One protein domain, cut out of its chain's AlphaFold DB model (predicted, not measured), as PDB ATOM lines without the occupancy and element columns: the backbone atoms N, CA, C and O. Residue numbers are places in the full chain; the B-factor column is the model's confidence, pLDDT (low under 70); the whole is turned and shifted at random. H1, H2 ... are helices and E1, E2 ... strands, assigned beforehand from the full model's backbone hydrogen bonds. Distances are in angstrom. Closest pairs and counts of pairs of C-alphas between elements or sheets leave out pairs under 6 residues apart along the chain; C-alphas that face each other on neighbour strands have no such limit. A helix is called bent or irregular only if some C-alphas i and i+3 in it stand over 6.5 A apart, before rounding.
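Overview. This is residues 4 to 160 of the 162 residues of an uncharacterized protein of Thermococci archaeon (UniProt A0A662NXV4). A twisted sheet of five strands forms the core, with the long helix H3 along one face and H1 and H6 over the other: three layers, helices on both faces of a sheet. H2, on the stretch between E1 and E2, reaches over to the beginning of H3, while the short H4 and H5 lie near the E5 end of the sheet. The printed part has 157 residues with six named helices and five named strands, in the order H1 E1 H2 E2 E3 H3 E4 H4 H5 E5 H6; the class is mixed, helices and strands. The sheet's order is E1, E2, E3, E4, E5, mixed parallel and antiparallel. The whole is compact, with a radius of gyration of the C-alphas of 15.9 A and spans of 49 by 37 by 29 A.

Along the chain. The strands are E1, residues 27 to 32; E2, residues 51 to 57, 19.5 A; E3, residues 60 to 69, 28.8 A; E4, residues 108 to 117, 29.3 A; and E5, residues 143 to 145. The helices are H1, residues 4 to 18, 21.0 A, with C-alpha 4 at (5.808, -21.402, -21.780); H2, residues 40 to 45; H3, residues 80 to 102, 29.9 A; H4, residues 121 to 124; H5, residues 135 to 140; and H6, residues 151 to 158, with C-alpha 158 at (19.229, -28.494, -36.260). H2 is irregular, with C-alphas 41 and 44 7.5 A apart; H3 is irregular only just, with C-alphas 86 and 89 6.50 A apart, and has a kink of 49 degrees near residue 87.

Arrangement. E2 is antiparallel to E1 (N 29 and O 54, 2.8 A) and forms a hairpin with E3 (N 53 and O 64, 2.8 A). E4 is parallel to E3 (N 65 and O 112, 2.8 A) and to E5 (N 117 and O 144, 2.8 A). E3, H3, E4 is a strand-helix-strand unit, two parallel neighbour strands with a helix between, its crossover right-handed; E4, H4, H5, E5 is another. H3 runs along E4 at 12 degrees on the local plane, at a height of 7.8 A over the sheet; the closest C-alphas are those of Cys 85 and Ala 113, 4.7 A. On the opposite face, H1 runs along E3 at 23 degrees on the local plane, and its residues 11 to 15 touch H6, Leu 12 and Ile 152 having the closest C-alphas, 6.3 A. H2 touches H3, the C-alphas of Ser 45 and Asp 80 being closest at 5.6 A. H5 is on the sheet, over none of its strands; H4 is not on it, and is close to but not clearly touching H5 (C-alphas of Tyr 121 and Lys 135, 7.2 A). Every O i to N i+4 pair is within hydrogen-bond range in H1, H5 and H6, against 17 of 19 in H3 and 0 of 2 in H2, which has 1 of 3 O i to N i+3 pairs in range; H4 is too short for an O i to N i+4 pair.

Size, cuts and confidence. The C-alphas farthest apart are those of Gly 104 and Asn 126, 49.8 A. The printed part has no cut, and no link is long. The mean pLDDT of the printed part is 90.7; residues 35 to 46 are under 70.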
ATOM      1  N   GLY A   4       4.725 -20.928 -20.917       91.94
ATOM      2  CA  GLY A   4       5.808 -21.402 -21.780       91.94
ATOM      3  C   GLY A   4       5.303 -21.805 -23.165       91.94
ATOM      4  O   GLY A   4       5.830 -21.325 -24.163       91.94
ATOM      5  N   GLU A   5       4.223 -22.586 -23.245       94.31
ATOM      6  CA  GLU A   5       3.561 -22.922 -24.517       94.31
ATOM      7  C   GLU A   5       3.146 -21.651 -25.284       94.31
ATOM      8  O   GLU A   5       3.416 -21.519 -26.476       94.31
ATOM      9  N   ALA A   6       2.524 -20.682 -24.601       95.44
ATOM     10  CA  ALA A   6       2.080 -19.432 -25.219       95.44
ATOM     11  C   ALA A   6       3.255 -18.598 -25.758       95.44
ATOM     12  O   ALA A   6       3.180 -18.056 -26.864       95.44
ATOM     13  N   LYS A   7       4.350 -18.516 -24.990       96.50
ATOM     14  CA  LYS A   7       5.584 -17.845 -25.410       96.50
ATOM     15  C   LYS A   7       6.189 -18.524 -26.636       96.50
ATOM     16  O   LYS A   7       6.504 -17.824 -27.593       96.50
ATOM     17  N   PHE A   8       6.248 -19.855 -26.656       97.69
ATOM     18  CA  PHE A   8       6.742 -20.618 -27.803       97.69
ATOM     19  C   PHE A   8       5.975 -20.295 -29.089       97.69
ATOM     20  O   PHE A   8       6.583 -19.914 -30.085       97.69
ATOM     21  N   VAL A   9       4.638 -20.354 -29.051       97.44
ATOM     22  CA  VAL A   9       3.795 -20.035 -30.216       97.44
ATOM     23  C   VAL A   9       4.054 -18.609 -30.711       97.44
ATOM     24  O   VAL A   9       4.188 -18.370 -31.912       97.44
ATOM     25  N   ASN A  10       4.143 -17.645 -29.791       97.56
ATOM     26  CA  ASN A  10       4.391 -16.259 -30.162       97.56
ATOM     27  C   ASN A  10       5.796 -16.048 -30.755       97.56
ATOM     28  O   ASN A  10       5.941 -15.283 -31.710       97.56
ATOM     29  N   ASP A  11       6.820 -16.679 -30.188       98.12
ATOM     30  CA  ASP A  11       8.200 -16.557 -30.660       98.12
ATOM     31  C   ASP A  11       8.380 -17.228 -32.022       98.12
ATOM     32  O   ASP A  11       8.987 -16.631 -32.909       98.12
ATOM     33  N   LEU A  12       7.769 -18.401 -32.227       97.94
ATOM     34  CA  LEU A  12       7.724 -19.066 -33.527       97.94
ATOM     35  C   LEU A  12       7.085 -18.156 -34.577       97.94
ATOM     36  O   LEU A  12       7.686 -17.914 -35.619       97.94
ATOM     37  N   ARG A  13       5.915 -17.572 -34.287       96.69
ATOM     38  CA  ARG A  13       5.261 -16.621 -35.200       96.69
ATOM     39  C   ARG A  13       6.186 -15.455 -35.562       96.69
ATOM     40  O   ARG A  13       6.351 -15.156 -36.738       96.69
ATOM     41  N   LYS A  14       6.823 -14.828 -34.566       97.12
ATOM     42  CA  LYS A  14       7.770 -13.720 -34.790       97.12
ATOM     43  C   LYS A  14       8.960 -14.146 -35.652       97.12
ATOM     44  O   LYS A  14       9.400 -13.367 -36.494       97.12
ATOM     45  N   PHE A  15       9.491 -15.347 -35.436       96.88
ATOM     46  CA  PHE A  15      10.588 -15.891 -36.230       96.88
ATOM     47  C   PHE A  15      10.170 -16.097 -37.689       96.88
ATOM     48  O   PHE A  15      10.859 -15.609 -38.583       96.88
ATOM     49  N   LEU A  16       9.025 -16.739 -37.932       94.94
ATOM     50  CA  LEU A  16       8.496 -16.953 -39.282       94.94
ATOM     51  C   LEU A  16       8.236 -15.619 -39.995       94.94
ATOM     52  O   LEU A  16       8.627 -15.445 -41.146       94.94
ATOM     53  N   ASP A  17       7.658 -14.637 -39.294       94.19
ATOM     54  CA  ASP A  17       7.367 -13.323 -39.869       94.19
ATOM     55  C   ASP A  17       8.626 -12.547 -40.279       94.19
ATOM     56  O   ASP A  17       8.619 -11.853 -41.297       94.19
ATOM     57  N   ARG A  18       9.712 -12.670 -39.507       94.31
ATOM     58  CA  ARG A  18      11.004 -12.028 -39.806       94.31
ATOM     59  C   ARG A  18      11.765 -12.716 -40.938       94.31
ATOM     60  O   ARG A  18      12.566 -12.063 -41.596       94.31
ATOM     61  N   ASN A  19      11.515 -14.005 -41.172       93.19
ATOM     62  CA  ASN A  19      12.277 -14.841 -42.103       93.19
ATOM     63  C   ASN A  19      11.460 -15.296 -43.324       93.19
ATOM     64  O   ASN A  19      11.829 -16.269 -43.977       93.19
ATOM     65  N   LYS A  20      10.379 -14.587 -43.683       88.75
ATOM     66  CA  LYS A  20       9.512 -14.942 -44.829       88.75
ATOM     67  C   LYS A  20      10.272 -15.156 -46.136       88.75
ATOM     68  O   LYS A  20       9.906 -16.036 -46.898       88.75
ATOM     69  N   ASN A  21      11.325 -14.375 -46.381       86.81
ATOM     70  CA  ASN A  21      12.136 -14.507 -47.593       86.81
ATOM     71  C   ASN A  21      12.967 -15.798 -47.597       86.81
ATOM     72  O   ASN A  21      13.089 -16.431 -48.637       86.81
ATOM     73  N   LEU A  22      13.513 -16.192 -46.441       83.44
ATOM     74  CA  LEU A  22      14.287 -17.430 -46.284       83.44
ATOM     75  C   LEU A  22      13.391 -18.671 -46.413       83.44
ATOM     76  O   LEU A  22      13.820 -19.694 -46.927       83.44
ATOM     77  N   LEU A  23      12.142 -18.559 -45.961       86.56
ATOM     78  CA  LEU A  23      11.157 -19.644 -45.931       86.56
ATOM     79  C   LEU A  23      10.164 -19.581 -47.107       86.56
ATOM     80  O   LEU A  23       9.160 -20.292 -47.114       86.56
ATOM     81  N   GLY A  24      10.412 -18.709 -48.088       75.62
ATOM     82  CA  GLY A  24       9.525 -18.454 -49.221       75.62
ATOM     83  C   GLY A  24       9.496 -19.641 -50.178       75.62
ATOM     84  O   GLY A  24      10.316 -19.724 -51.083       75.62
ATOM     85  N   GLY A  25       8.560 -20.563 -49.965       83.12
ATOM     86  CA  GLY A  25       8.437 -21.819 -50.719       83.12
ATOM     87  C   GLY A  25       8.266 -23.054 -49.834       83.12
ATOM     88  O   GLY A  25       8.004 -24.136 -50.349       83.12
ATOM     89  N   ILE A  26       8.387 -22.887 -48.515       92.62
ATOM     90  CA  ILE A  26       8.224 -23.950 -47.529       92.62
ATOM     91  C   ILE A  26       6.878 -23.762 -46.826       92.62
ATOM     92  O   ILE A  26       6.621 -22.710 -46.235       92.62
ATOM     93  N   ASP A  27       6.031 -24.791 -46.836       93.88
ATOM     94  CA  ASP A  27       4.801 -24.774 -46.045       93.88
ATOM     95  C   ASP A  27       5.112 -25.198 -44.609       93.88
ATOM     96  O   ASP A  27       5.662 -26.276 -44.374       93.88
ATOM     97  N   ILE A  28       4.747 -24.362 -43.635       96.31
ATOM     98  CA  ILE A  28       4.995 -24.619 -42.211       96.31
ATOM     99  C   ILE A  28       3.672 -24.591 -41.455       96.31
ATOM    100  O   ILE A  28       2.986 -23.569 -41.396       96.31
ATOM    101  N   PHE A  29       3.346 -25.708 -40.816       96.56
ATOM    102  CA  PHE A  29       2.160 -25.874 -39.986       96.56
ATOM    103  C   PHE A  29       2.565 -26.102 -38.534       96.56
ATOM    104  O   PHE A  29       3.534 -26.804 -38.249       96.56
ATOM    105  N   LEU A  30       1.788 -25.550 -37.604       96.75
ATOM    106  CA  LEU A  30       1.916 -25.846 -36.182       96.75
ATOM    107  C   LEU A  30       0.681 -26.612 -35.714       96.75
ATOM    108  O   LEU A  30      -0.429 -26.079 -35.708       96.75
ATOM    109  N   LEU A  31       0.885 -27.852 -35.287       93.94
ATOM    110  CA  LEU A  31      -0.151 -28.713 -34.733       93.94
ATOM    111  C   LEU A  31       0.005 -28.770 -33.214       93.94
ATOM    112  O   LEU A  31       1.112 -28.919 -32.700       93.94
ATOM    113  N   ARG A  32      -1.108 -28.677 -32.484       91.12
ATOM    114  CA  ARG A  32      -1.130 -28.821 -31.022       91.12
ATOM    115  C   ARG A  32      -1.653 -30.200 -30.634       91.12
ATOM    116  O   ARG A  32      -2.751 -30.581 -31.035       91.12
ATOM    117  N   ASN A  33      -0.911 -30.917 -29.799       84.00
ATOM    118  CA  ASN A  33      -1.274 -32.249 -29.323       84.00
ATOM    119  C   ASN A  33      -2.116 -32.169 -28.035       84.00
ATOM    120  O   ASN A  33      -1.609 -32.260 -26.919       84.00
ATOM    121  N   LEU A  34      -3.428 -31.962 -28.180       70.25
ATOM    122  CA  LEU A  34      -4.340 -31.730 -27.047       70.25
ATOM    123  C   LEU A  34      -4.656 -32.980 -26.218       70.25
ATOM    124  O   LEU A  34      -4.997 -32.870 -25.042       70.25
ATOM    125  N   SER A  35      -4.600 -34.158 -26.829       63.09
ATOM    126  CA  SER A  35      -5.097 -35.394 -26.227       63.09
ATOM    127  C   SER A  35      -4.031 -36.139 -25.424       63.09
ATOM    128  O   SER A  35      -4.394 -37.021 -24.648       63.09
ATOM    129  N   ARG A  36      -2.733 -35.855 -25.655       61.66
ATOM    130  CA  ARG A  36      -1.594 -36.721 -25.265       61.66
ATOM    131  C   ARG A  36      -1.828 -38.208 -25.601       61.66
ATOM    132  O   ARG A  36      -1.221 -39.096 -25.018       61.66
ATOM    133  N   LYS A  37      -2.736 -38.480 -26.543       53.81
ATOM    134  CA  LYS A  37      -3.194 -39.798 -26.993       53.81
ATOM    135  C   LYS A  37      -3.156 -39.787 -28.516       53.81
ATOM    136  O   LYS A  37      -3.679 -38.857 -29.120       53.81
ATOM    137  N   GLY A  38      -2.576 -40.817 -29.123       50.53
ATOM    138  CA  GLY A  38      -2.535 -40.963 -30.585       50.53
ATOM    139  C   GLY A  38      -1.157 -40.791 -31.222       50.53
ATOM    140  O   GLY A  38      -1.014 -41.103 -32.397       50.53
ATOM    141  N   ILE A  39      -0.127 -40.402 -30.462       58.75
ATOM    142  CA  ILE A  39       1.266 -40.528 -30.914       58.75
ATOM    143  C   ILE A  39       1.840 -41.820 -30.324       58.75
ATOM    144  O   ILE A  39       2.537 -41.811 -29.312       58.75
ATOM    145  N   GLY A  40       1.459 -42.956 -30.918       54.59
ATOM    146  CA  GLY A  40       1.805 -44.298 -30.428       54.59
ATOM    147  C   GLY A  40       3.309 -44.567 -30.322       54.59
ATOM    148  O   GLY A  40       3.730 -45.368 -29.492       54.59
ATOM    149  N   PHE A  41       4.118 -43.849 -31.106       57.78
ATOM    150  CA  PHE A  41       5.572 -44.000 -31.174       57.78
ATOM    151  C   PHE A  41       6.309 -43.618 -29.881       57.78
ATOM    152  O   PHE A  41       7.374 -44.162 -29.610       57.78
ATOM    153  N   PHE A  42       5.748 -42.722 -29.061       61.00
ATOM    154  CA  PHE A  42       6.428 -42.178 -27.874       61.00
ATOM    155  C   PHE A  42       5.912 -42.729 -26.541       61.00
ATOM    156  O   PHE A  42       6.350 -42.310 -25.470       61.00
ATOM    157  N   ILE A  43       4.974 -43.682 -26.585       54.53
ATOM    158  CA  ILE A  43       4.328 -44.216 -25.378       54.53
ATOM    159  C   ILE A  43       5.353 -44.896 -24.454       54.53
ATOM    160  O   ILE A  43       5.246 -44.759 -23.238       54.53
ATOM    161  N   GLY A  44       6.367 -45.563 -25.017       57.69
ATOM    162  CA  GLY A  44       7.397 -46.276 -24.251       57.69
ATOM    163  C   GLY A  44       8.386 -45.382 -23.493       57.69
ATOM    164  O   GLY A  44       8.917 -45.812 -22.479       57.69
ATOM    165  N   SER A  45       8.598 -44.139 -23.937       60.38
ATOM    166  CA  SER A  45       9.555 -43.186 -23.341       60.38
ATOM    167  C   SER A  45       8.892 -42.128 -22.450       60.38
ATOM    168  O   SER A  45       9.561 -41.285 -21.852       60.38
ATOM    169  N   GLY A  46       7.556 -42.107 -22.373       67.06
ATOM    170  CA  GLY A  46       6.817 -41.107 -21.598       67.06
ATOM    171  C   GLY A  46       6.958 -39.669 -22.125       67.06
ATOM    172  O   GLY A  46       6.695 -38.708 -21.382       67.06
ATOM    173  N   PHE A  47       7.386 -39.505 -23.380       74.81
ATOM    174  CA  PHE A  47       7.482 -38.219 -24.063       74.81
ATOM    175  C   PHE A  47       6.176 -37.909 -24.793       74.81
ATOM    176  O   PHE A  47       5.713 -38.660 -25.645       74.81
ATOM    177  N   TYR A  48       5.569 -36.778 -24.451       81.88
ATOM    178  CA  TYR A  48       4.306 -36.338 -25.032       81.88
ATOM    179  C   TYR A  48       4.484 -34.889 -25.463       81.88
ATOM    180  O   TYR A  48       4.256 -34.000 -24.640       81.88
ATOM    181  N   PRO A  49       4.929 -34.642 -26.707       89.00
ATOM    182  CA  PRO A  49       5.179 -33.289 -27.169       89.00
ATOM    183  C   PRO A  49       3.866 -32.513 -27.178       89.00
ATOM    184  O   PRO A  49       2.823 -33.059 -27.552       89.00
ATOM    185  N   ASP A  50       3.920 -31.249 -26.767       91.81
ATOM    186  CA  ASP A  50       2.757 -30.361 -26.775       91.81
ATOM    187  C   ASP A  50       2.475 -29.839 -28.194       91.81
ATOM    188  O   ASP A  50       1.317 -29.585 -28.546       91.81
ATOM    189  N   PHE A  51       3.516 -29.724 -29.028       94.69
ATOM    190  CA  PHE A  51       3.414 -29.254 -30.407       94.69
ATOM    191  C   PHE A  51       4.183 -30.126 -31.398       94.69
ATOM    192  O   PHE A  51       5.178 -30.764 -31.060       94.69
ATOM    193  N   ILE A  52       3.730 -30.089 -32.648       95.44
ATOM    194  CA  ILE A  52       4.435 -30.627 -33.807       95.44
ATOM    195  C   ILE A  52       4.521 -29.500 -34.833       95.44
ATOM    196  O   ILE A  52       3.488 -28.981 -35.263       95.44
ATOM    197  N   ILE A  53       5.734 -29.110 -35.214       97.25
ATOM    198  CA  ILE A  53       5.953 -28.286 -36.401       97.25
ATOM    199  C   ILE A  53       6.060 -29.246 -37.580       97.25
ATOM    200  O   ILE A  53       6.904 -30.139 -37.574       97.25
ATOM    201  N   TRP A  54       5.204 -29.073 -38.579       97.31
ATOM    202  CA  TRP A  54       5.273 -29.820 -39.825       97.31
ATOM    203  C   TRP A  54       5.729 -28.892 -40.938       97.31
ATOM    204  O   TRP A  54       5.050 -27.918 -41.259       97.31
ATOM    205  N   VAL A  55       6.891 -29.198 -41.495       97.06
ATOM    206  CA  VAL A  55       7.523 -28.452 -42.575       97.06
ATOM    207  C   VAL A  55       7.442 -29.295 -43.839       97.06
ATOM    208  O   VAL A  55       7.811 -30.468 -43.816       97.06
ATOM    209  N   LYS A  56       6.963 -28.713 -44.939       95.31
ATOM    210  CA  LYS A  56       6.906 -29.365 -46.250       95.31
ATOM    211  C   LYS A  56       7.685 -28.544 -47.267       95.31
ATOM    212  O   LYS A  56       7.374 -27.375 -47.489       95.31
ATOM    213  N   ASN A  57       8.657 -29.182 -47.908       93.06
ATOM    214  CA  ASN A  57       9.450 -28.604 -48.984       93.06
ATOM    215  C   ASN A  57       9.581 -29.629 -50.121       93.06
ATOM    216  O   ASN A  57      10.455 -30.497 -50.107       93.06
ATOM    217  N   GLY A  58       8.653 -29.578 -51.079       91.06
ATOM    218  CA  GLY A  58       8.550 -30.590 -52.132       91.06
ATOM    219  C   GLY A  58       8.314 -31.991 -51.555       91.06
ATOM    220  O   GLY A  58       7.326 -32.220 -50.857       91.06
ATOM    221  N   ASN A  59       9.234 -32.913 -51.846       92.75
ATOM    222  CA  ASN A  59       9.193 -34.296 -51.358       92.75
ATOM    223  C   ASN A  59       9.860 -34.487 -49.988       92.75
ATOM    224  O   ASN A  59       9.795 -35.580 -49.430       92.75
ATOM    225  N   THR A  60      10.479 -33.447 -49.433       93.06
ATOM    226  CA  THR A  60      11.074 -33.496 -48.098       93.06
ATOM    227  C   THR A  60      10.076 -32.977 -47.075       93.06
ATOM    228  O   THR A  60       9.452 -31.926 -47.264       93.06
ATOM    229  N   GLN A  61       9.919 -33.715 -45.980       95.81
ATOM    230  CA  GLN A  61       9.096 -33.305 -44.853       95.81
ATOM    231  C   GLN A  61       9.883 -33.381 -43.554       95.81
ATOM    232  O   GLN A  61      10.524 -34.390 -43.279       95.81
ATOM    233  N   ASN A  62       9.766 -32.352 -42.717       97.44
ATOM    234  CA  ASN A  62      10.306 -32.366 -41.362       97.44
ATOM    235  C   ASN A  62       9.136 -32.354 -40.379       97.44
ATOM    236  O   ASN A  62       8.271 -31.475 -40.434       97.44
ATOM    237  N   MET A  63       9.103 -33.324 -39.470       96.56
ATOM    238  CA  MET A  63       8.201 -33.313 -38.323       96.56
ATOM    239  C   MET A  63       9.021 -33.076 -37.063       96.56
ATOM    240  O   MET A  63       9.777 -33.936 -36.616       96.56
ATOM    241  N   ILE A  64       8.856 -31.886 -36.496       97.38
ATOM    242  CA  ILE A  64       9.636 -31.417 -35.359       97.38
ATOM    243  C   ILE A  64       8.739 -31.413 -34.122       97.38
ATOM    244  O   ILE A  64       7.812 -30.607 -34.005       97.38
ATOM    245  N   PHE A  65       9.007 -32.320 -33.194       95.44
ATOM    246  CA  PHE A  65       8.265 -32.486 -31.952       95.44
ATOM    247  C   PHE A  65       8.815 -31.559 -30.870       95.44
ATOM    248  O   PHE A  65      10.006 -31.574 -30.575       95.44
ATOM    249  N   ILE A  66       7.947 -30.761 -30.249       96.31
ATOM    250  CA  ILE A  66       8.343 -29.729 -29.288       96.31
ATOM    251  C   ILE A  66       7.608 -29.926 -27.956       96.31
ATOM    252  O   ILE A  66       6.375 -29.977 -27.916       96.31
ATOM    253  N   ASP A  67       8.364 -29.978 -26.857       93.56
ATOM    254  CA  ASP A  67       7.861 -30.096 -25.477       93.56
ATOM    255  C   ASP A  67       8.386 -28.931 -24.606       93.56
ATOM    256  O   ASP A  67       9.473 -29.028 -24.022       93.56
ATOM    257  N   PRO A  68       7.664 -27.791 -24.534       94.25
ATOM    258  CA  PRO A  68       8.006 -26.692 -23.638       94.25
ATOM    259  C   PRO A  68       7.709 -27.055 -22.178       94.25
ATOM    260  O   PRO A  68       6.556 -27.061 -21.741       94.25
ATOM    261  N   LYS A  69       8.753 -27.317 -21.386       91.44
ATOM    262  CA  LYS A  69       8.608 -27.816 -20.010       91.44
ATOM    263  C   LYS A  69       9.703 -27.324 -19.070       91.44
ATOM    264  O   LYS A  69      10.772 -26.890 -19.485       91.44
ATOM    265  N   GLY A  70       9.447 -27.440 -17.768       89.25
ATOM    266  CA  GLY A  70      10.499 -27.319 -16.759       89.25
ATOM    267  C   GLY A  70      11.311 -28.611 -16.691       89.25
ATOM    268  O   GLY A  70      10.728 -29.690 -16.584       89.25
ATOM    269  N   ILE A  71      12.639 -28.504 -16.723       87.12
ATOM    270  CA  ILE A  71      13.549 -29.667 -16.743       87.12
ATOM    271  C   ILE A  71      14.222 -29.958 -15.396       87.12
ATOM    272  O   ILE A  71      15.038 -30.868 -15.304       87.12
ATOM    273  N   ARG A  72      13.841 -29.238 -14.330       84.12
ATOM    274  CA  ARG A  72      14.399 -29.399 -12.969       84.12
ATOM    275  C   ARG A  72      14.336 -30.840 -12.445       84.12
ATOM    276  O   ARG A  72      15.174 -31.226 -11.644       84.12
ATOM    277  N   ASN A  73      13.365 -31.625 -12.914       82.56
ATOM    278  CA  ASN A  73      13.125 -32.994 -12.453       82.56
ATOM    279  C   ASN A  73      13.671 -34.083 -13.397       82.56
ATOM    280  O   ASN A  73      13.500 -35.253 -13.082       82.56
ATOM    281  N   LEU A  74      14.280 -33.735 -14.542       81.81
ATOM    282  CA  LEU A  74      14.812 -34.734 -15.487       81.81
ATOM    283  C   LEU A  74      16.130 -35.367 -15.001       81.81
ATOM    284  O   LEU A  74      16.607 -36.328 -15.580       81.81
ATOM    285  N   GLY A  75      16.726 -34.871 -13.913       87.50
ATOM    286  CA  GLY A  75      17.885 -35.503 -13.283       87.50
ATOM    287  C   GLY A  75      19.185 -35.290 -14.057       87.50
ATOM    288  O   GLY A  75      20.025 -34.530 -13.592       87.50
ATOM    289  N   ASN A  76      19.380 -35.956 -15.197       93.50
ATOM    290  CA  ASN A  76      20.589 -35.886 -16.027       93.50
ATOM    291  C   ASN A  76      20.289 -36.258 -17.495       93.50
ATOM    292  O   ASN A  76      19.158 -36.590 -17.835       93.50
ATOM    293  N   PHE A  77      21.293 -36.220 -18.375       95.00
ATOM    294  CA  PHE A  77      21.103 -36.494 -19.804       95.00
ATOM    295  C   PHE A  77      20.662 -37.926 -20.145       95.00
ATOM    296  O   PHE A  77      20.153 -38.133 -21.242       95.00
ATOM    297  N   ASN A  78      20.801 -38.897 -19.239       93.06
ATOM    298  CA  ASN A  78      20.339 -40.274 -19.440       93.06
ATOM    299  C   ASN A  78      18.832 -40.455 -19.196       93.06
ATOM    300  O   ASN A  78      18.350 -41.578 -19.290       93.06
ATOM    301  N   ASP A  79      18.086 -39.395 -18.868       92.31
ATOM    302  CA  ASP A  79      16.622 -39.457 -18.812       92.31
ATOM    303  C   ASP A  79      16.042 -39.941 -20.148       92.31
ATOM    304  O   ASP A  79      16.417 -39.449 -21.217       92.31
ATOM    305  N   ASP A  80      15.091 -40.874 -20.087       89.94
ATOM    306  CA  ASP A  80      14.514 -41.525 -21.268       89.94
ATOM    307  C   ASP A  80      13.912 -40.529 -22.271       89.94
ATOM    308  O   ASP A  80      13.941 -40.760 -23.482       89.94
ATOM    309  N   LYS A  81      13.385 -39.388 -21.803       89.12
ATOM    310  CA  LYS A  81      12.826 -38.356 -22.690       89.12
ATOM    311  C   LYS A  81      13.919 -37.599 -23.417       89.12
ATOM    312  O   LYS A  81      13.735 -37.240 -24.578       89.12
ATOM    313  N   ILE A  82      15.039 -37.352 -22.742       93.25
ATOM    314  CA  ILE A  82      16.205 -36.710 -23.348       93.25
ATOM    315  C   ILE A  82      16.824 -37.662 -24.370       93.25
ATOM    316  O   ILE A  82      17.038 -37.264 -25.512       93.25
ATOM    317  N   GLN A  83      17.025 -38.930 -24.009       94.00
ATOM    318  CA  GLN A  83      17.564 -39.936 -24.926       94.00
ATOM    319  C   GLN A  83      16.669 -40.142 -26.148       94.00
ATOM    320  O   GLN A  83      17.165 -40.218 -27.271       94.00
ATOM    321  N   LEU A  84      15.346 -40.119 -25.973       92.06
ATOM    322  CA  LEU A  84      14.421 -40.109 -27.100       92.06
ATOM    323  C   LEU A  84      14.644 -38.902 -28.020       92.06
ATOM    324  O   LEU A  84      14.645 -39.075 -29.236       92.06
ATOM    325  N   CYS A  85      14.824 -37.699 -27.468       93.69
ATOM    326  CA  CYS A  85      15.046 -36.501 -28.275       93.69
ATOM    327  C   CYS A  85      16.329 -36.578 -29.110       93.69
ATOM    328  O   CYS A  85      16.402 -35.931 -30.150       93.69
ATOM    329  N   VAL A  86      17.321 -37.357 -28.671       94.00
ATOM    330  CA  VAL A  86      18.625 -37.481 -29.331       94.00
ATOM    331  C   VAL A  86      18.661 -38.666 -30.296       94.00
ATOM    332  O   VAL A  86      18.784 -38.470 -31.502       94.00
ATOM    333  N   SER A  87      18.574 -39.892 -29.780       93.38
ATOM    334  CA  SER A  87      18.780 -41.121 -30.556       93.38
ATOM    335  C   SER A  87      17.467 -41.811 -30.907       93.38
ATOM    336  O   SER A  87      17.262 -42.192 -32.060       93.38
ATOM    337  N   GLY A  88      16.537 -41.910 -29.954       92.50
ATOM    338  CA  GLY A  88      15.292 -42.658 -30.153       92.50
ATOM    339  C   GLY A  88      14.425 -42.105 -31.290       92.50
ATOM    340  O   GLY A  88      13.826 -42.871 -32.042       92.50
ATOM    341  N   ILE A  89      14.399 -40.783 -31.480       93.00
ATOM    342  CA  ILE A  89      13.672 -40.154 -32.589       93.00
ATOM    343  C   ILE A  89      14.242 -40.553 -33.958       93.00
ATOM    344  O   ILE A  89      13.471 -40.759 -34.893       93.00
ATOM    345  N   LYS A  90      15.562 -40.747 -34.065       94.88
ATOM    346  CA  LYS A  90      16.227 -41.156 -35.311       94.88
ATOM    347  C   LYS A  90      16.051 -42.641 -35.606       94.88
ATOM    348  O   LYS A  90      15.905 -43.024 -36.761       94.88
ATOM    349  N   GLU A  91      15.950 -43.481 -34.580       93.31
ATOM    350  CA  GLU A  91      15.534 -44.874 -34.775       93.31
ATOM    351  C   GLU A  91      14.109 -44.976 -35.338       93.31
ATOM    352  O   GLU A  91      13.828 -45.840 -36.171       93.31
ATOM    353  N   ILE A  92      13.202 -44.097 -34.894       91.50
ATOM    354  CA  ILE A  92      11.837 -44.014 -35.430       91.50
ATOM    355  C   ILE A  92      11.867 -43.477 -36.867       91.50
ATOM    356  O   ILE A  92      11.204 -44.051 -37.727       91.50
ATOM    357  N   GLU A  93      12.645 -42.423 -37.130       93.88
ATOM    358  CA  GLU A  93      12.837 -41.844 -38.467       93.88
ATOM    359  C   GLU A  93      13.249 -42.914 -39.483       93.88
ATOM    360  O   GLU A  93      12.576 -43.082 -40.499       93.88
ATOM    361  N   ASN A  94      14.284 -43.694 -39.162       94.94
ATOM    362  CA  ASN A  94      14.795 -44.752 -40.034       94.94
ATOM    363  C   ASN A  94      13.714 -45.788 -40.358       94.94
ATOM    364  O   ASN A  94      13.454 -46.054 -41.527       94.94
ATOM    365  N   LYS A  95      13.010 -46.306 -39.341       93.12
ATOM    366  CA  LYS A  95      11.934 -47.296 -39.536       93.12
ATOM    367  C   LYS A  95      10.793 -46.762 -40.401       93.12
ATOM    368  O   LYS A  95      10.199 -47.507 -41.175       93.12
ATOM    369  N   VAL A  96      10.441 -45.484 -40.244       91.50
ATOM    370  CA  VAL A  96       9.379 -44.866 -41.047       91.50
ATOM    371  C   VAL A  96       9.834 -44.689 -42.492       91.50
ATOM    372  O   VAL A  96       9.071 -45.030 -43.393       91.50
ATOM    373  N   ASN A  97      11.057 -44.211 -42.723       94.25
ATOM    374  CA  ASN A  97      11.597 -44.057 -44.074       94.25
ATOM    375  C   ASN A  97      11.763 -45.402 -44.791       94.25
ATOM    376  O   ASN A  97      11.342 -45.510 -45.937       94.25
ATOM    377  N   GLU A  98      12.248 -46.448 -44.115       95.31
ATOM    378  CA  GLU A  98      12.307 -47.812 -44.670       95.31
ATOM    379  C   GLU A  98      10.924 -48.288 -45.151       95.31
ATOM    380  O   GLU A  98      10.779 -48.852 -46.237       95.31
ATOM    381  N   GLU A  99       9.870 -48.017 -44.374       93.75
ATOM    382  CA  GLU A  99       8.500 -48.363 -44.758       93.75
ATOM    383  C   GLU A  99       7.941 -47.494 -45.895       93.75
ATOM    384  O   GLU A  99       7.141 -47.992 -46.694       93.75
ATOM    385  N   LEU A 100       8.325 -46.217 -45.981       93.62
ATOM    386  CA  LEU A 100       7.967 -45.335 -47.099       93.62
ATOM    387  C   LEU A 100       8.632 -45.810 -48.395       93.62
ATOM    388  O   LEU A 100       7.946 -45.987 -49.404       93.62
ATOM    389  N   GLU A 101       9.927 -46.121 -48.341       95.31
ATOM    390  CA  GLU A 101      10.686 -46.679 -49.461       95.31
ATOM    391  C   GLU A 101      10.085 -48.005 -49.933       95.31
ATOM    392  O   GLU A 101       9.833 -48.187 -51.126       95.31
ATOM    393  N   ARG A 102       9.749 -48.912 -49.005       95.81
ATOM    394  CA  ARG A 102       9.102 -50.196 -49.323       95.81
ATOM    395  C   ARG A 102       7.753 -50.021 -50.027       95.81
ATOM    396  O   ARG A 102       7.354 -50.882 -50.812       95.81
ATOM    397  N   LYS A 103       7.035 -48.935 -49.737       96.06
ATOM    398  CA  LYS A 103       5.757 -48.584 -50.380       96.06
ATOM    399  C   LYS A 103       5.932 -47.805 -51.687       96.06
ATOM    400  O   LYS A 103       4.938 -47.584 -52.373       96.06
ATOM    401  N   GLY A 104       7.159 -47.428 -52.047       95.00
ATOM    402  CA  GLY A 104       7.440 -46.598 -53.216       95.00
ATOM    403  C   GLY A 104       6.975 -45.150 -53.052       95.00
ATOM    404  O   GLY A 104       6.743 -44.471 -54.052       95.00
ATOM    405  N   GLU A 105       6.806 -44.678 -51.814       94.44
ATOM    406  CA  GLU A 105       6.459 -43.287 -51.541       94.44
ATOM    407  C   GLU A 105       7.695 -42.409 -51.789       94.44
ATOM    408  O   GLU A 105       8.737 -42.640 -51.177       94.44
ATOM    409  N   PRO A 106       7.622 -41.375 -52.643       92.94
ATOM    410  CA  PRO A 106       8.781 -40.552 -52.996       92.94
ATOM    411  C   PRO A 106       9.160 -39.541 -51.898       92.94
ATOM    412  O   PRO A 106       9.922 -38.611 -52.159       92.94
ATOM    413  N   VAL A 107       8.574 -39.669 -50.705       93.31
ATOM    414  CA  VAL A 107       8.706 -38.727 -49.592       93.31
ATOM    415  C   VAL A 107       9.895 -39.117 -48.724       93.31
ATOM    416  O   VAL A 107       9.990 -40.256 -48.280       93.31
ATOM    417  N   SER A 108      10.751 -38.145 -48.419       92.94
ATOM    418  CA  SER A 108      11.797 -38.275 -47.406       92.94
ATOM    419  C   SER A 108      11.355 -37.560 -46.132       92.94
ATOM    420  O   SER A 108      11.024 -36.371 -46.167       92.94
ATOM    421  N   LEU A 109      11.308 -38.289 -45.018       95.44
ATOM    422  CA  LEU A 109      10.865 -37.770 -43.731       95.44
ATOM    423  C   LEU A 109      12.050 -37.582 -42.782       95.44
ATOM    424  O   LEU A 109      12.804 -38.514 -42.526       95.44
ATOM    425  N   THR A 110      12.164 -36.401 -42.189       96.94
ATOM    426  CA  THR A 110      13.079 -36.121 -41.079       96.94
ATOM    427  C   THR A 110      12.270 -35.892 -39.808       96.94
ATOM    428  O   THR A 110      11.294 -35.136 -39.803       96.94
ATOM    429  N   LEU A 111      12.653 -36.556 -38.722       96.19
ATOM    430  CA  LEU A 111      12.040 -36.440 -37.408       96.19
ATOM    431  C   LEU A 111      13.048 -35.875 -36.413       96.19
ATOM    432  O   LEU A 111      14.098 -36.466 -36.170       96.19
ATOM    433  N   ASP A 112      12.690 -34.780 -35.758       97.19
ATOM    434  CA  ASP A 112      13.489 -34.200 -34.681       97.19
ATOM    435  C   ASP A 112      12.608 -33.932 -33.473       97.19
ATOM    436  O   ASP A 112      11.419 -33.642 -33.600       97.19
ATOM    437  N   ALA A 113      13.181 -34.025 -32.280       95.81
ATOM    438  CA  ALA A 113      12.463 -33.773 -31.046       95.81
ATOM    439  C   ALA A 113      13.297 -32.881 -30.131       95.81
ATOM    440  O   ALA A 113      14.496 -33.093 -29.963       95.81
ATOM    441  N   PHE A 114      12.647 -31.872 -29.552       97.12
ATOM    442  CA  PHE A 114      13.284 -30.882 -28.697       97.12
ATOM    443  C   PHE A 114      12.504 -30.677 -27.407       97.12
ATOM    444  O   PHE A 114      11.278 -30.510 -27.401       97.12
ATOM    445  N   ILE A 115      13.254 -30.583 -26.315       96.00
ATOM    446  CA  ILE A 115      12.752 -30.076 -25.046       96.00
ATOM    447  C   ILE A 115      13.095 -28.592 -24.979       96.00
ATOM    448  O   ILE A 115      14.261 -28.204 -25.051       96.00
ATOM    449  N   ILE A 116      12.077 -27.750 -24.807       97.50
ATOM    450  CA  ILE A 116      12.278 -26.310 -24.639       97.50
ATOM    451  C   ILE A 116      12.181 -25.999 -23.151       97.50
ATOM    452  O   ILE A 116      11.089 -25.975 -22.580       97.50
ATOM    453  N   SER A 117      13.328 -25.786 -22.510       96.25
ATOM    454  CA  SER A 117      13.384 -25.470 -21.088       96.25
ATOM    455  C   SER A 117      12.760 -24.105 -20.828       96.25
ATOM    456  O   SER A 117      13.277 -23.077 -21.264       96.25
ATOM    457  N   VAL A 118      11.659 -24.096 -20.077       95.31
ATOM    458  CA  VAL A 118      11.040 -22.862 -19.556       95.31
ATOM    459  C   VAL A 118      11.735 -22.361 -18.284       95.31
ATOM    460  O   VAL A 118      11.477 -21.245 -17.843       95.31
ATOM    461  N   SER A 119      12.593 -23.192 -17.682       93.50
ATOM    462  CA  SER A 119      13.505 -22.798 -16.603       93.50
ATOM    463  C   SER A 119      14.760 -22.162 -17.201       93.50
ATOM    464  O   SER A 119      15.232 -22.645 -18.233       93.50
ATOM    465  N   SER A 120      15.313 -21.134 -16.551       94.19
ATOM    466  CA  SER A 120      16.579 -20.517 -16.967       94.19
ATOM    467  C   SER A 120      17.743 -21.495 -16.839       94.19
ATOM    468  O   SER A 120      17.690 -22.441 -16.049       94.19
ATOM    469  N   TYR A 121      18.820 -21.265 -17.584       95.06
ATOM    470  CA  TYR A 121      20.025 -22.079 -17.446       95.06
ATOM    471  C   TYR A 121      20.619 -22.004 -16.037       95.06
ATOM    472  O   TYR A 121      20.976 -23.036 -15.471       95.06
ATOM    473  N   ASP A 122      20.660 -20.816 -15.433       92.62
ATOM    474  CA  ASP A 122      21.232 -20.633 -14.094       92.62
ATOM    475  C   ASP A 122      20.460 -21.385 -13.001       92.62
ATOM    476  O   ASP A 122      21.073 -21.893 -12.059       92.62
ATOM    477  N   ASP A 123      19.143 -21.546 -13.163       90.62
ATOM    478  CA  ASP A 123      18.314 -22.344 -12.254       90.62
ATOM    479  C   ASP A 123      18.568 -23.853 -12.378       90.62
ATOM    480  O   ASP A 123      18.239 -24.608 -11.463       90.62
ATOM    481  N   ILE A 124      19.072 -24.310 -13.528       91.44
ATOM    482  CA  ILE A 124      19.223 -25.733 -13.854       91.44
ATOM    483  C   ILE A 124      20.662 -26.206 -13.672       91.44
ATOM    484  O   ILE A 124      20.882 -27.317 -13.186       91.44
ATOM    485  N   ARG A 125      21.642 -25.382 -14.059       90.19
ATOM    486  CA  ARG A 125      23.028 -25.810 -14.292       90.19
ATOM    487  C   ARG A 125      23.661 -26.511 -13.095       90.19
ATOM    488  O   ARG A 125      24.422 -27.440 -13.302       90.19
ATOM    489  N   ASN A 126      23.322 -26.097 -11.870       88.25
ATOM    490  CA  ASN A 126      23.917 -26.627 -10.640       88.25
ATOM    491  C   ASN A 126      23.205 -27.889 -10.121       88.25
ATOM    492  O   ASN A 126      23.773 -28.616  -9.314       88.25
ATOM    493  N   THR A 127      21.956 -28.126 -10.532       89.12
ATOM    494  CA  THR A 127      21.128 -29.243 -10.039       89.12
ATOM    495  C   THR A 127      21.003 -30.386 -11.040       89.12
ATOM    496  O   THR A 127      20.551 -31.466 -10.677       89.12
ATOM    497  N   PHE A 128      21.343 -30.141 -12.304       92.75
ATOM    498  CA  PHE A 128      21.241 -31.124 -13.373       92.75
ATOM    499  C   PHE A 128      22.538 -31.930 -13.495       92.75
ATOM    500  O   PHE A 128      23.611 -31.364 -13.709       92.75
ATOM    501  N   GLY A 129      22.429 -33.250 -13.379       91.12
ATOM    502  CA  GLY A 129      23.546 -34.183 -13.427       91.12
ATOM    503  C   GLY A 129      24.603 -33.844 -12.383       91.12
ATOM    504  O   GLY A 129      24.312 -33.738 -11.194       91.12
ATOM    505  N   GLU A 130      25.834 -33.650 -12.847       89.81
ATOM    506  CA  GLU A 130      26.981 -33.310 -11.998       89.81
ATOM    507  C   GLU A 130      27.089 -31.807 -11.686       89.81
ATOM    508  O   GLU A 130      28.031 -31.371 -11.021       89.81
ATOM    509  N   GLY A 131      26.138 -30.994 -12.157       87.31
ATOM    510  CA  GLY A 131      26.049 -29.578 -11.810       87.31
ATOM    511  C   GLY A 131      27.028 -28.663 -12.560       87.31
ATOM    512  O   GLY A 131      27.378 -27.599 -12.047       87.31
ATOM    513  N   ARG A 132      27.547 -29.089 -13.722       87.38
ATOM    514  CA  ARG A 132      28.638 -28.397 -14.450       87.38
ATOM    515  C   ARG A 132      28.460 -28.328 -15.968       87.38
ATOM    516  O   ARG A 132      29.400 -27.961 -16.665       87.38
ATOM    517  N   HIS A 133      27.279 -28.674 -16.475       94.69
ATOM    518  CA  HIS A 133      27.051 -28.742 -17.916       94.69
ATOM    519  C   HIS A 133      26.888 -27.352 -18.537       94.69
ATOM    520  O   HIS A 133      26.160 -26.510 -18.001       94.69
ATOM    521  N   THR A 134      27.533 -27.105 -19.676       95.31
ATOM    522  CA  THR A 134      27.397 -25.858 -20.442       95.31
ATOM    523  C   THR A 134      26.088 -25.824 -21.233       95.31
ATOM    524  O   THR A 134      25.480 -26.868 -21.484       95.31
ATOM    525  N   LYS A 135      25.636 -24.636 -21.666       95.19
ATOM    526  CA  LYS A 135      24.460 -24.521 -22.554       95.19
ATOM    527  C   LYS A 135      24.642 -25.362 -23.822       95.19
ATOM    528  O   LYS A 135      23.719 -26.055 -24.231       95.19
ATOM    529  N   GLU A 136      25.847 -25.394 -24.381       95.69
ATOM    530  CA  GLU A 136      26.181 -26.179 -25.569       95.69
ATOM    531  C   GLU A 136      26.027 -27.689 -25.332       95.69
ATOM    532  O   GLU A 136      25.632 -28.414 -26.244       95.69
ATOM    533  N   GLU A 137      26.301 -28.188 -24.122       96.19
ATOM    534  CA  GLU A 137      26.023 -29.585 -23.772       96.19
ATOM    535  C   GLU A 137      24.520 -29.878 -23.753       96.19
ATOM    536  O   GLU A 137      24.103 -30.899 -24.298       96.19
ATOM    537  N   PHE A 138      23.689 -28.982 -23.212       97.00
ATOM    538  CA  PHE A 138      22.227 -29.115 -23.306       97.00
ATOM    539  C   PHE A 138      21.751 -29.100 -24.766       97.00
ATOM    540  O   PHE A 138      20.948 -29.943 -25.167       97.00
ATOM    541  N   GLU A 139      22.309 -28.214 -25.592       96.88
ATOM    542  CA  GLU A 139      21.965 -28.101 -27.014       96.88
ATOM    543  C   GLU A 139      22.346 -29.347 -27.824       96.88
ATOM    544  O   GLU A 139      21.632 -29.723 -28.761       96.88
ATOM    545  N   LYS A 140      23.447 -30.024 -27.468       96.38
ATOM    546  CA  LYS A 140      23.814 -31.335 -28.038       96.38
ATOM    547  C   LYS A 140      22.786 -32.416 -27.708       96.38
ATOM    548  O   LYS A 140      22.588 -33.311 -28.521       96.38
ATOM    549  N   HIS A 141      22.094 -32.288 -26.577       96.56
ATOM    550  CA  HIS A 141      21.024 -33.189 -26.146       96.56
ATOM    551  C   HIS A 141      19.620 -32.703 -26.545       96.56
ATOM    552  O   HIS A 141      18.624 -33.131 -25.966       96.56
ATOM    553  N   ASN A 142      19.530 -31.794 -27.524       97.50
ATOM    554  CA  ASN A 142      18.274 -31.225 -28.026       97.50
ATOM    555  C   ASN A 142      17.420 -30.540 -26.942       97.50
ATOM    556  O   ASN A 142      16.197 -30.430 -27.060       97.50
ATOM    557  N   ILE A 143      18.083 -30.019 -25.908       97.44
ATOM    558  CA  ILE A 143      17.485 -29.150 -24.900       97.44
ATOM    559  C   ILE A 143      17.885 -27.715 -25.226       97.44
ATOM    560  O   ILE A 143      19.064 -27.370 -25.218       97.44
ATOM    561  N   LEU A 144      16.895 -26.870 -25.499       98.19
ATOM    562  CA  LEU A 144      17.095 -25.449 -25.786       98.19
ATOM    563  C   LEU A 144      16.416 -24.606 -24.709       98.19
ATOM    564  O   LEU A 144      15.324 -24.944 -24.252       98.19
ATOM    565  N   PHE A 145      17.023 -23.491 -24.313       97.56
ATOM    566  CA  PHE A 145      16.460 -22.621 -23.282       97.56
ATOM    567  C   PHE A 145      15.564 -21.543 -23.897       97.56
ATOM    568  O   PHE A 145      15.978 -20.808 -24.789       97.56
ATOM    569  N   GLN A 146      14.331 -21.412 -23.399       97.19
ATOM    570  CA  GLN A 146      13.347 -20.453 -23.925       97.19
ATOM    571  C   GLN A 146      13.715 -18.980 -23.660       97.19
ATOM    572  O   GLN A 146      13.095 -18.065 -24.215       97.19
ATOM    573  N   GLU A 147      14.678 -18.748 -22.766       95.56
ATOM    574  CA  GLU A 147      15.245 -17.427 -22.484       95.56
ATOM    575  C   GLU A 147      16.170 -16.930 -23.605       95.56
ATOM    576  O   GLU A 147      16.302 -15.722 -23.781       95.56
ATOM    577  N   ASP A 148      16.767 -17.836 -24.388       96.31
ATOM    578  CA  ASP A 148      17.695 -17.475 -25.456       96.31
ATOM    579  C   ASP A 148      16.913 -16.996 -26.683       96.31
ATOM    580  O   ASP A 148      16.123 -17.748 -27.241       96.31
ATOM    581  N   GLU A 149      17.151 -15.781 -27.179       93.75
ATOM    582  CA  GLU A 149      16.386 -15.231 -28.316       93.75
ATOM    583  C   GLU A 149      16.498 -16.062 -29.608       93.75
ATOM    584  O   GLU A 149      15.624 -16.007 -30.476       93.75
ATOM    585  N   THR A 150      17.571 -16.841 -29.739       96.19
ATOM    586  CA  THR A 150      17.898 -17.623 -30.935       96.19
ATOM    587  C   THR A 150      17.363 -19.052 -30.902       96.19
ATOM    588  O   THR A 150      17.539 -19.768 -31.885       96.19
ATOM    589  N   TYR A 151      16.679 -19.489 -29.837       98.06
ATOM    590  CA  TYR A 151      16.275 -20.892 -29.691       98.06
ATOM    591  C   TYR A 151      15.401 -21.402 -30.847       98.06
ATOM    592  O   TYR A 151      15.612 -22.514 -31.316       98.06
ATOM    593  N   ILE A 152      14.480 -20.583 -31.379       98.25
ATOM    594  CA  ILE A 152      13.679 -20.969 -32.554       98.25
ATOM    595  C   ILE A 152      14.574 -21.164 -33.781       98.25
ATOM    596  O   ILE A 152      14.410 -22.143 -34.497       98.25
ATOM    597  N   LYS A 153      15.554 -20.278 -34.002       97.62
ATOM    598  CA  LYS A 153      16.509 -20.423 -35.110       97.62
ATOM    599  C   LYS A 153      17.265 -21.749 -34.999       97.62
ATOM    600  O   LYS A 153      17.302 -22.499 -35.966       97.62
ATOM    601  N   LYS A 154      17.756 -22.072 -33.798       97.94
ATOM    602  CA  LYS A 154      18.461 -23.331 -33.510       97.94
ATOM    603  C   LYS A 154      17.601 -24.570 -33.785       97.94
ATOM    604  O   LYS A 154      18.138 -25.560 -34.267       97.94
ATOM    605  N   ILE A 155      16.289 -24.526 -33.511       98.19
ATOM    606  CA  ILE A 155      15.361 -25.621 -33.862       98.19
ATOM    607  C   ILE A 155      15.387 -25.867 -35.373       98.19
ATOM    608  O   ILE A 155      15.570 -27.001 -35.803       98.19
ATOM    609  N   PHE A 156      15.213 -24.812 -36.173       97.00
ATOM    610  CA  PHE A 156      15.134 -24.925 -37.631       97.00
ATOM    611  C   PHE A 156      16.474 -25.326 -38.265       97.00
ATOM    612  O   PHE A 156      16.475 -26.157 -39.167       97.00
ATOM    613  N   GLU A 157      17.596 -24.799 -37.764       96.44
ATOM    614  CA  GLU A 157      18.944 -25.182 -38.216       96.44
ATOM    615  C   GLU A 157      19.245 -26.653 -37.896       96.44
ATOM    616  O   GLU A 157      19.677 -27.410 -38.762       96.44
ATOM    617  N   LYS A 158      18.980 -27.099 -36.660       96.75
ATOM    618  CA  LYS A 158      19.229 -28.494 -36.260       96.75
ATOM    619  C   LYS A 158      18.310 -29.488 -36.967       96.75
ATOM    620  O   LYS A 158      18.741 -30.607 -37.213       96.75
ATOM    621  N   ALA A 159      17.085 -29.081 -37.296       96.25
ATOM    622  CA  ALA A 159      16.153 -29.890 -38.077       96.25
ATOM    623  C   ALA A 159      16.441 -29.865 -39.591       96.25
ATOM    624  O   ALA A 159      15.712 -30.496 -40.352       96.25
ATOM    625  N   GLY A 160      17.459 -29.121 -40.048       94.31
ATOM    626  CA  GLY A 160      17.841 -29.039 -41.461       94.31
ATOM    627  C   GLY A 160      16.823 -28.321 -42.351       94.31
ATOM    628  O   GLY A 160      16.750 -28.599 -43.545       94.31
TER     629      GLY A 160